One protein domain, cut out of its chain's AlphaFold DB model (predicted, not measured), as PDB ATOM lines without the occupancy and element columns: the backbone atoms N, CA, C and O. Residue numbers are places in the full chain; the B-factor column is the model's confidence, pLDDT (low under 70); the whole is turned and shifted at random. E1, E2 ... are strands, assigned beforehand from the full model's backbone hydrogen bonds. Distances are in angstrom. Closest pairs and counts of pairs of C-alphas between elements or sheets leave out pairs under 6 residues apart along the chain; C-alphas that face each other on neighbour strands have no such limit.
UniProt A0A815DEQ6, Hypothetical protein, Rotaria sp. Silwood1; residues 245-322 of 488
ATOM      1  N   SER A 245     152.901 121.737 167.092       90.56
ATOM      2  CA  SER A 245     152.325 121.116 168.300       90.56
ATOM      3  C   SER A 245     150.944 120.483 168.082       90.56
ATOM      4  O   SER A 245     150.602 119.504 168.737       90.56
ATOM      5  N   SER A 246     150.151 120.984 167.130       88.38
ATOM      6  CA  SER A 246     148.849 120.409 166.762       88.38
ATOM      7  C   SER A 246     148.930 119.142 165.902       88.38
ATOM      8  O   SER A 246     147.898 118.512 165.660       88.38
ATOM      9  N   ASN A 247     150.118 118.793 165.404       92.56
ATOM     10  CA  ASN A 247     150.361 117.695 164.466       92.56
ATOM     11  C   ASN A 247     151.259 116.615 165.089       92.56
ATOM     12  O   ASN A 247     152.117 116.027 164.428       92.56
ATOM     13  N   VAL A 248     151.056 116.361 166.377       94.69
ATOM     14  CA  VAL A 248     151.653 115.233 167.088       94.69
ATOM     15  C   VAL A 248     150.664 114.078 167.106       94.69
ATOM     16  O   VAL A 248     149.476 114.259 167.387       94.69
ATOM     17  N   PHE A 249     151.166 112.887 166.812       94.88
ATOM     18  CA  PHE A 249     150.382 111.669 166.725       94.88
ATOM     19  C   PHE A 249     150.977 110.580 167.613       94.88
ATOM     20  O   PHE A 249     152.182 110.332 167.594       94.88
ATOM     21  N   ALA A 250     150.106 109.908 168.359       94.50
ATOM     22  CA  ALA A 250     150.447 108.763 169.189       94.50
ATOM     23  C   ALA A 250     150.083 107.465 168.463       94.50
ATOM     24  O   ALA A 250     149.019 107.368 167.843       94.50
ATOM     25  N   SER A 251     150.945 106.459 168.568       93.44
ATOM     26  CA  SER A 251     150.660 105.111 168.095       93.44
ATOM     27  C   SER A 251     149.460 104.541 168.842       93.44
ATOM     28  O   SER A 251     149.435 104.468 170.073       93.44
ATOM     29  N   MET A 252     148.463 104.084 168.092       91.69
ATOM     30  CA  MET A 252     147.301 103.409 168.657       91.69
ATOM     31  C   MET A 252     147.672 102.054 169.270       91.69
ATOM     32  O   MET A 252     146.960 101.595 170.160       91.69
ATOM     33  N   LYS A 253     148.809 101.454 168.880       91.00
ATOM     34  CA  LYS A 253     149.334 100.229 169.504       91.00
ATOM     35  C   LYS A 253     149.553 100.419 171.006       91.00
ATOM     36  O   LYS A 253     149.076  99.619 171.805       91.00
ATOM     37  N   GLU A 254     150.236 101.501 171.376       90.12
ATOM     38  CA  GLU A 254     150.542 101.853 172.771       90.12
ATOM     39  C   GLU A 254     149.257 102.084 173.577       90.12
ATOM     40  O   GLU A 254     149.142 101.724 174.745       90.12
ATOM     41  N   LEU A 255     148.224 102.603 172.917       88.75
ATOM     42  CA  LEU A 255     146.908 102.821 173.513       88.75
ATOM     43  C   LEU A 255     146.020 101.560 173.531       88.75
ATOM     44  O   LEU A 255     144.837 101.665 173.870       88.75
ATOM     45  N   GLN A 256     146.591 100.386 173.235       87.56
ATOM     46  CA  GLN A 256     145.917  99.082 173.154       87.56
ATOM     47  C   GLN A 256     144.829  99.021 172.074       87.56
ATOM     48  O   GLN A 256     143.744  98.475 172.266       87.56
ATOM     49  N   ASP A 257     145.117  99.597 170.913       87.06
ATOM     50  CA  ASP A 257     144.254  99.574 169.734       87.06
ATOM     51  C   ASP A 257     145.087  99.202 168.487       87.06
ATOM     52  O   ASP A 257     146.161  98.605 168.600       87.06
ATOM     53  N   ARG A 258     144.582  99.464 167.278       86.06
ATOM     54  CA  ARG A 258     145.168  98.996 166.006       86.06
ATOM     55  C   ARG A 258     146.660  99.331 165.846       86.06
ATOM     56  O   ARG A 258     147.037 100.497 165.844       86.06
ATOM     57  N   SER A 259     147.490  98.314 165.573       83.56
ATOM     58  CA  SER A 259     148.962  98.428 165.614       83.56
ATOM     59  C   SER A 259     149.601  99.392 164.613       83.56
ATOM     60  O   SER A 259     150.730  99.792 164.827       83.56
ATOM     61  N   GLN A 260     148.957  99.704 163.489       85.00
ATOM     62  CA  GLN A 260     149.561 100.503 162.404       85.00
ATOM     63  C   GLN A 260     148.899 101.876 162.248       85.00
ATOM     64  O   GLN A 260     149.163 102.595 161.288       85.00
ATOM     65  N   LEU A 261     148.002 102.218 163.177       89.75
ATOM     66  CA  LEU A 261     147.276 103.475 163.159       89.75
ATOM     67  C   LEU A 261     147.833 104.437 164.192       89.75
ATOM     68  O   LEU A 261     148.353 104.054 165.239       89.75
ATOM     69  N   TYR A 262     147.652 105.705 163.882       93.19
ATOM     70  CA  TYR A 262     148.030 106.830 164.699       93.19
ATOM     71  C   TYR A 262     146.804 107.670 164.995       93.19
ATOM     72  O   TYR A 262     145.957 107.857 164.123       93.19
ATOM     73  N   ILE A 263     146.735 108.198 166.210       91.75
ATOM     74  CA  ILE A 263     145.707 109.149 166.620       91.75
ATOM     75  C   ILE A 263     146.357 110.490 166.931       91.75
ATOM     76  O   ILE A 263     147.387 110.544 167.610       91.75
ATOM     77  N   ARG A 264     145.769 111.578 166.432       91.94
ATOM     78  CA  ARG A 264     146.226 112.928 166.775       91.94
ATOM     79  C   ARG A 264     146.091 113.135 168.285       91.94
ATOM     80  O   ARG A 264     145.018 112.937 168.850       91.94
ATOM     81  N   TYR A 265     147.180 113.517 168.944       91.06
ATOM     82  CA  TYR A 265     147.244 113.565 170.404       91.06
ATOM     83  C   TYR A 265     147.110 115.004 170.919       91.06
ATOM     84  O   TYR A 265     148.080 115.639 171.339       91.06
ATOM     85  N   ASN A 266     145.892 115.548 170.836       87.44
ATOM     86  CA  ASN A 266     145.549 116.908 171.259       87.44
ATOM     87  C   ASN A 266     144.150 116.974 171.922       87.44
ATOM     88  O   ASN A 266     143.512 115.948 172.143       87.44
ATOM     89  N   ASN A 267     143.683 118.187 172.249       85.12
ATOM     90  CA  ASN A 267     142.347 118.438 172.822       85.12
ATOM     91  C   ASN A 267     141.224 118.534 171.779       85.12
ATOM     92  O   ASN A 267     140.114 118.942 172.122       85.12
ATOM     93  N   SER A 268     141.505 118.254 170.504       77.12
ATOM     94  CA  SER A 268     140.472 118.327 169.476       77.12
ATOM     95  C   SER A 268     139.401 117.270 169.739       77.12
ATOM     96  O   SER A 268     139.715 116.151 170.143       77.12
ATOM     97  N   ALA A 269     138.140 117.617 169.478       65.88
ATOM     98  CA  ALA A 269     137.062 116.631 169.431       65.88
ATOM     99  C   ALA A 269     137.244 115.660 168.248       65.88
ATOM    100  O   ALA A 269     136.794 114.513 168.304       65.88
ATOM    101  N   ASP A 270     137.946 116.108 167.204       67.25
ATOM    102  CA  ASP A 270     138.239 115.317 166.018       67.25
ATOM    103  C   ASP A 270     139.407 114.364 166.291       67.25
ATOM    104  O   ASP A 270     140.576 114.756 166.342       67.25
ATOM    105  N   ASN A 271     139.081 113.082 166.447       68.25
ATOM    106  CA  ASN A 271     140.068 112.010 166.493       68.25
ATOM    107  C   ASN A 271     140.508 111.672 165.066       68.25
ATOM    108  O   ASN A 271     140.001 110.726 164.457       68.25
ATOM    109  N   ASP A 272     141.454 112.441 164.530       82.06
ATOM    110  CA  ASP A 272     142.092 112.092 163.263       82.06
ATOM    111  C   ASP A 272     142.864 110.783 163.426       82.06
ATOM    112  O   ASP A 272     143.885 110.723 164.119       82.06
ATOM    113  N   ILE A 273     142.360 109.744 162.765       87.88
ATOM    114  CA  ILE A 273     143.025 108.456 162.647       87.88
ATOM    115  C   ILE A 273     143.768 108.420 161.317       87.88
ATOM    116  O   ILE A 273     143.191 108.631 160.244       87.88
ATOM    117  N   ALA A 274     145.059 108.132 161.396       90.50
ATOM    118  CA  ALA A 274     145.958 108.201 160.262       90.50
ATOM    119  C   ALA A 274     146.916 107.009 160.205       90.50
ATOM    120  O   ALA A 274     147.118 106.297 161.187       90.50
ATOM    121  N   GLU A 275     147.516 106.809 159.041       91.19
ATOM    122  CA  GLU A 275     148.619 105.875 158.812       91.19
ATOM    123  C   GLU A 275     149.864 106.660 158.404       91.19
ATOM    124  O   GLU A 275     149.767 107.728 157.793       91.19
ATOM    125  N   LEU A 276     151.047 106.133 158.723       90.88
ATOM    126  CA  LEU A 276     152.278 106.673 158.156       90.88
ATOM    127  C   LEU A 276     152.259 106.477 156.646       90.88
ATOM    128  O   LEU A 276     151.915 105.404 156.148       90.88
ATOM    129  N   ASP A 277     152.665 107.505 155.909       89.81
ATOM    130  CA  ASP A 277     152.880 107.341 154.485       89.81
ATOM    131  C   ASP A 277     153.952 106.267 154.251       89.81
ATOM    132  O   ASP A 277     155.071 106.373 154.748       89.81
ATOM    133  N   SER A 278     153.620 105.258 153.443       88.88
ATOM    134  CA  SER A 278     154.526 104.205 152.960       88.88
ATOM    135  C   SER A 278     155.859 104.709 152.383       88.88
ATOM    136  O   SER A 278     156.791 103.928 152.205       88.88
ATOM    137  N   GLN A 279     155.931 105.992 152.015       90.69
ATOM    138  CA  GLN A 279     157.129 106.653 151.499       90.69
ATOM    139  C   GLN A 279     158.072 107.177 152.591       90.69
ATOM    140  O   GLN A 279     159.226 107.479 152.290       90.69
ATOM    141  N   SER A 280     157.591 107.309 153.828       92.44
ATOM    142  CA  SER A 280     158.385 107.765 154.968       92.44
ATOM    143  C   SER A 280     159.488 106.765 155.307       92.44
ATOM    144  O   SER A 280     159.319 105.553 155.179       92.44
ATOM    145  N   VAL A 281     160.614 107.268 155.810       92.12
ATOM    146  CA  VAL A 281     161.695 106.435 156.355       92.12
ATOM    147  C   VAL A 281     161.246 105.698 157.622       92.12
ATOM    148  O   VAL A 281     161.760 104.623 157.928       92.12
ATOM    149  N   LEU A 282     160.242 106.236 158.321       91.44
ATOM    150  CA  LEU A 282     159.647 105.627 159.510       91.44
ATOM    151  C   LEU A 282     158.542 104.614 159.189       91.44
ATOM    152  O   LEU A 282     158.013 103.994 160.111       91.44
ATOM    153  N   ALA A 283     158.187 104.420 157.914       86.88
ATOM    154  CA  ALA A 283     157.230 103.392 157.528       86.88
ATOM    155  C   ALA A 283     157.823 102.003 157.809       86.88
ATOM    156  O   ALA A 283     158.825 101.594 157.217       86.88
ATOM    157  N   ARG A 284     157.209 101.270 158.741       79.19
ATOM    158  CA  ARG A 284     157.651  99.936 159.165       79.19
ATOM    159  C   ARG A 284     156.758  98.858 158.551       79.19
ATOM    160  O   ARG A 284     155.596  99.090 158.228       79.19
ATOM    161  N   THR A 285     157.315  97.662 158.367       74.25
ATOM    162  CA  THR A 285     156.526  96.480 157.998       74.25
ATOM    163  C   THR A 285     155.587  96.106 159.142       74.25
ATOM    164  O   THR A 285     155.866  96.405 160.298       74.25
ATOM    165  N   THR A 286     154.512  95.371 158.847       69.38
ATOM    166  CA  THR A 286     153.530  94.915 159.855       69.38
ATOM    167  C   THR A 286     154.134  94.078 160.987       69.38
ATOM    168  O   THR A 286     153.517  93.926 162.035       69.38
ATOM    169  N   THR A 287     155.336  93.542 160.780       68.25
ATOM    170  CA  THR A 287     156.100  92.733 161.736       68.25
ATOM    171  C   THR A 287     156.942  93.547 162.718       68.25
ATOM    172  O   THR A 287     157.476  92.971 163.662       68.25
ATOM    173  N   LYS A 288     157.104  94.856 162.496       78.62
ATOM    174  CA  LYS A 288     157.867  95.746 163.373       78.62
ATOM    175  C   LYS A 288     156.936  96.742 164.045       78.62
ATOM    176  O   LYS A 288     156.014  97.271 163.425       78.62
ATOM    177  N   ASP A 289     157.233  97.023 165.303       82.25
ATOM    178  CA  ASP A 289     156.457  97.965 166.095       82.25
ATOM    179  C   ASP A 289     156.561  99.370 165.514       82.25
ATOM    180  O   ASP A 289     157.668  99.773 165.166       82.25
ATOM    181  N   PRO A 290     155.455 100.114 165.381       86.38
ATOM    182  CA  PRO A 290     155.495 101.506 164.939       86.38
ATOM    183  C   PRO A 290     156.209 102.398 165.979       86.38
ATOM    184  O   PRO A 290     156.182 102.074 167.167       86.38
ATOM    185  N   PRO A 291     156.800 103.540 165.579       91.12
ATOM    186  CA  PRO A 291     157.211 104.577 166.527       91.12
ATOM    187  C   PRO A 291     156.058 104.994 167.450       91.12
ATOM    188  O   PRO A 291     154.954 105.258 166.963       91.12
ATOM    189  N   SER A 292     156.300 105.086 168.759       90.62
ATOM    190  CA  SER A 292     155.251 105.376 169.748       90.62
ATOM    191  C   SER A 292     154.669 106.781 169.584       90.62
ATOM    192  O   SER A 292     153.457 106.957 169.702       90.62
ATOM    193  N   PHE A 293     155.511 107.770 169.274       93.19
ATOM    194  CA  PHE A 293     155.137 109.171 169.095       93.19
ATOM    195  C   PHE A 293     155.793 109.743 167.847       93.19
ATOM    196  O   PHE A 293     156.986 109.543 167.609       93.19
ATOM    197  N   VAL A 294     155.023 110.488 167.058       96.06
ATOM    198  CA  VAL A 294     155.537 111.127 165.850       96.06
ATOM    199  C   VAL A 294     155.063 112.565 165.712       96.06
ATOM    200  O   VAL A 294     153.914 112.898 166.008       96.06
ATOM    201  N   LEU A 295     155.960 113.416 165.224       96.50
ATOM    202  CA  LEU A 295     155.658 114.763 164.761       96.50
ATOM    203  C   LEU A 295     155.490 114.755 163.248       96.50
ATOM    204  O   LEU A 295     156.297 114.155 162.538       96.50
ATOM    205  N   VAL A 296     154.474 115.458 162.758       95.31
ATOM    206  CA  VAL A 296     154.107 115.445 161.343       95.31
ATOM    207  C   VAL A 296     154.001 116.867 160.812       95.31
ATOM    208  O   VAL A 296     153.396 117.740 161.434       95.31
ATOM    209  N   ARG A 297     154.550 117.108 159.621       93.44
ATOM    210  CA  ARG A 297     154.339 118.382 158.927       93.44
ATOM    211  C   ARG A 297     152.967 118.423 158.254       93.44
ATOM    212  O   ARG A 297     152.189 119.334 158.526       93.44
ATOM    213  N   ASP A 298     152.687 117.433 157.405       89.38
ATOM    214  CA  ASP A 298     151.533 117.429 156.505       89.38
ATOM    215  C   ASP A 298     150.637 116.205 156.737       89.38
ATOM    216  O   ASP A 298     151.109 115.079 156.894       89.38
ATOM    217  N   ILE A 299     149.324 116.420 156.677       89.00
ATOM    218  CA  ILE A 299     148.309 115.367 156.748       89.00
ATOM    219  C   ILE A 299     147.577 115.365 155.410       89.00
ATOM    220  O   ILE A 299     146.969 116.366 155.031       89.00
ATOM    221  N   ARG A 300     147.659 114.261 154.663       85.19
ATOM    222  CA  ARG A 300     147.015 114.127 153.349       85.19
ATOM    223  C   ARG A 300     145.807 113.215 153.435       85.19
ATOM    224  O   ARG A 300     145.904 112.101 153.934       85.19
ATOM    225  N   TYR A 301     144.689 113.646 152.872       76.94
ATOM    226  CA  TYR A 301     143.497 112.816 152.757       76.94
ATOM    227  C   TYR A 301     143.473 112.187 151.363       76.94
ATOM    228  O   TYR A 301     143.416 112.893 150.357       76.94
ATOM    229  N   SER A 302     143.574 110.858 151.290       61.19
ATOM    230  CA  SER A 302     143.468 110.144 150.016       61.19
ATOM    231  C   SER A 302     142.010 110.131 149.557       61.19
ATOM    232  O   SER A 302     141.138 109.606 150.248       61.19
ATOM    233  N   THR A 303     141.730 110.695 148.382       54.62
ATOM    234  CA  THR A 303     140.377 110.746 147.802       54.62
ATOM    235  C   THR A 303     139.887 109.382 147.303       54.62
ATOM    236  O   THR A 303     138.680 109.174 147.187       54.62
ATOM    237  N   SER A 304     140.796 108.436 147.046       51.34
ATOM    238  CA  SER A 304     140.502 107.105 146.493       51.34
ATOM    239  C   SER A 304     140.319 106.007 147.547       51.34
ATOM    240  O   SER A 304     139.737 104.967 147.246       51.34
ATOM    241  N   VAL A 305     140.736 106.237 148.796       48.72
ATOM    242  CA  VAL A 305     140.529 105.310 149.923       48.72
ATOM    243  C   VAL A 305     139.831 106.078 151.043       48.72
ATOM    244  O   VAL A 305     140.475 106.658 151.911       48.72
ATOM    245  N   ARG A 306     138.494 106.108 151.005       43.34
ATOM    246  CA  ARG A 306     137.604 106.849 151.925       43.34
ATOM    247  C   ARG A 306     137.662 106.400 153.403       43.34
ATOM    248  O   ARG A 306     136.623 106.141 153.995       43.34
ATOM    249  N   SER A 307     138.822 106.293 154.055       52.41
ATOM    250  CA  SER A 307     138.804 106.083 155.517       52.41
ATOM    251  C   SER A 307     139.988 106.586 156.336       52.41
ATOM    252  O   SER A 307     139.834 106.627 157.554       52.41
ATOM    253  N   LYS A 308     141.147 106.943 155.758       67.19
ATOM    254  CA  LYS A 308     142.334 107.242 156.583       67.19
ATOM    255  C   LYS A 308     143.191 108.370 156.024       67.19
ATOM    256  O   LYS A 308     143.462 108.422 154.824       67.19
ATOM    257  N   ALA A 309     143.619 109.255 156.915       85.56
ATOM    258  CA  ALA A 309     144.611 110.271 156.608       85.56
ATOM    259  C   ALA A 309     146.015 109.643 156.515       85.56
ATOM    260  O   ALA A 309     146.305 108.649 157.177       85.56
ATOM    261  N   LEU A 310     146.887 110.221 155.695       89.62
ATOM    262  CA  LEU A 310     148.286 109.830 155.545       89.62
ATOM    263  C   LEU A 310     149.187 110.892 156.171       89.62
ATOM    264  O   LEU A 310     149.101 112.071 155.820       89.62
ATOM    265  N   LEU A 311     150.066 110.462 157.070       92.81
ATOM    266  CA  LEU A 311     151.040 111.315 157.743       92.81
ATOM    267  C   LEU A 311     152.295 111.443 156.876       92.81
ATOM    268  O   LEU A 311     152.939 110.446 156.550       92.81
ATOM    269  N   SER A 312     152.627 112.671 156.481       92.19
ATOM    270  CA  SER A 312     153.717 112.994 155.559       92.19
ATOM    271  C   SER A 312     154.765 113.893 156.213       92.19
ATOM    272  O   SER A 312     154.420 114.869 156.880       92.19
ATOM    273  N   PHE A 313     156.041 113.597 155.938       94.69
ATOM    274  CA  PHE A 313     157.212 114.217 156.570       94.69
ATOM    275  C   PHE A 313     157.153 114.076 158.087       94.69
ATOM    276  O   PHE A 313     156.656 114.948 158.805       94.69
ATOM    277  N   VAL A 314     157.627 112.924 158.539       96.06
ATOM    278  CA  VAL A 314     157.445 112.442 159.899       96.06
ATOM    279  C   VAL A 314     158.790 112.352 160.612       96.06
ATOM    280  O   VAL A 314     159.779 111.930 160.016       96.06
ATOM    281  N   GLY A 315     158.827 112.739 161.884       97.31
ATOM    282  CA  GLY A 315     159.957 112.507 162.784       97.31
ATOM    283  C   GLY A 315     159.500 111.800 164.051       97.31
ATOM    284  O   GLY A 315     158.446 112.138 164.591       97.31
ATOM    285  N   GLU A 316     160.273 110.825 164.518       96.50
ATOM    286  CA  GLU A 316     160.019 110.139 165.786       96.50
ATOM    287  C   GLU A 316     160.361 111.088 166.935       96.50
ATOM    288  O   GLU A 316     161.444 111.662 166.964       96.50
ATOM    289  N   ILE A 317     159.440 111.297 167.873       96.81
ATOM    290  CA  ILE A 317     159.670 112.175 169.028       96.81
ATOM    291  C   ILE A 317     159.449 111.406 170.319       96.81
ATOM    292  O   ILE A 317     158.660 110.463 170.366       96.81
ATOM    293  N   LYS A 318     160.116 111.840 171.387       95.56
ATOM    294  CA  LYS A 318     159.908 111.255 172.708       95.56
ATOM    295  C   LYS A 318     158.808 111.996 173.473       95.56
ATOM    296  O   LYS A 318     158.712 113.221 173.336       95.56
ATOM    297  N   PRO A 319     157.990 111.303 174.288       94.44
ATOM    298  CA  PRO A 319     156.942 111.945 175.077       94.44
ATOM    299  C   PRO A 319     157.466 113.105 175.933       94.44
ATOM    300  O   PRO A 319     156.856 114.166 175.951       94.44
ATOM    301  N   GLU A 320     158.633 112.970 176.563       93.69
ATOM    302  CA  GLU A 320     159.244 114.001 177.414       93.69
ATOM    303  C   GLU A 320     159.576 115.325 176.704       93.69
ATOM    304  O   GLU A 320     159.913 116.302 177.365       93.69
ATOM    305  N   TRP A 321     159.493 115.388 175.373       94.56
ATOM    306  CA  TRP A 321     159.693 116.623 174.610       94.56
ATOM    307  C   TRP A 321     158.389 117.403 174.384       94.56
ATOM    308  O   TRP A 321     158.424 118.544 173.919       94.56
ATOM    309  N   VAL A 322     157.236 116.795 174.675       93.94
ATOM    310  CA  VAL A 322     155.913 117.302 174.298       93.94
ATOM    311  C   VAL A 322     155.216 117.967 175.487       93.94
ATOM    312  O   VAL A 322     154.565 117.317 176.306       93.94
TER     313      VAL A 322
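This is residues 245 to 322 of the 488 residues of the protein "Hypothetical protein" of Rotaria sp. Silwood1 (UniProt A0A815DEQ6). With little regular structure, this is a small closed barrel of five strands, ringed E1, E2, E3, E5, E4, with E4 and E5 strongly bent. The printed part has 78 residues, of which 28 are in the named strands E1 to E5, in that order along the chain; the class is all strand, the barrel's sheet is mixed, and there is no named helix. It is compact, radius of gyration of the C-alphas 11.6 A, spanning 37 by 31 by 24 A.

Start at E1, residues 248 to 251, in a hairpin with E2, residues 262 to 264: N 250 and O 263 are 2.9 A apart. E2 and E3, residues 273 to 276, form another hairpin, with N 262 and O 274 2.8 A apart; E1 to E3 are a meander, each strand the antiparallel neighbour of the one before. E4, residues 293 to 301, is antiparallel to E1, with N 249 and O 294 2.9 A apart, giving a Greek key, a meander whose first strand neighbours the fourth. E5, residues 309 to 316, forms a hairpin with E4, N 310 and O 300 2.8 A apart, and is parallel to E3, N 311 and O 275 2.8 A apart.

Find C-alpha 248, where E1 begins, at (151.653, 115.233, 167.088). E4 measures 20.4 A and bends by 83 degrees at residue 297; E5, 17.9 A, bends by 80 degrees at residue 313 and ends at C-alpha 316, (160.019, 110.139, 165.786).

The farthest C-alphas, Ser 304 and Glu 320, are 36.8 A apart. The printed part has no cut; the link E3 to E4 is long. Look for pLDDT under 70 at residues 269 to 271, 286 to 287 and 302 to 308.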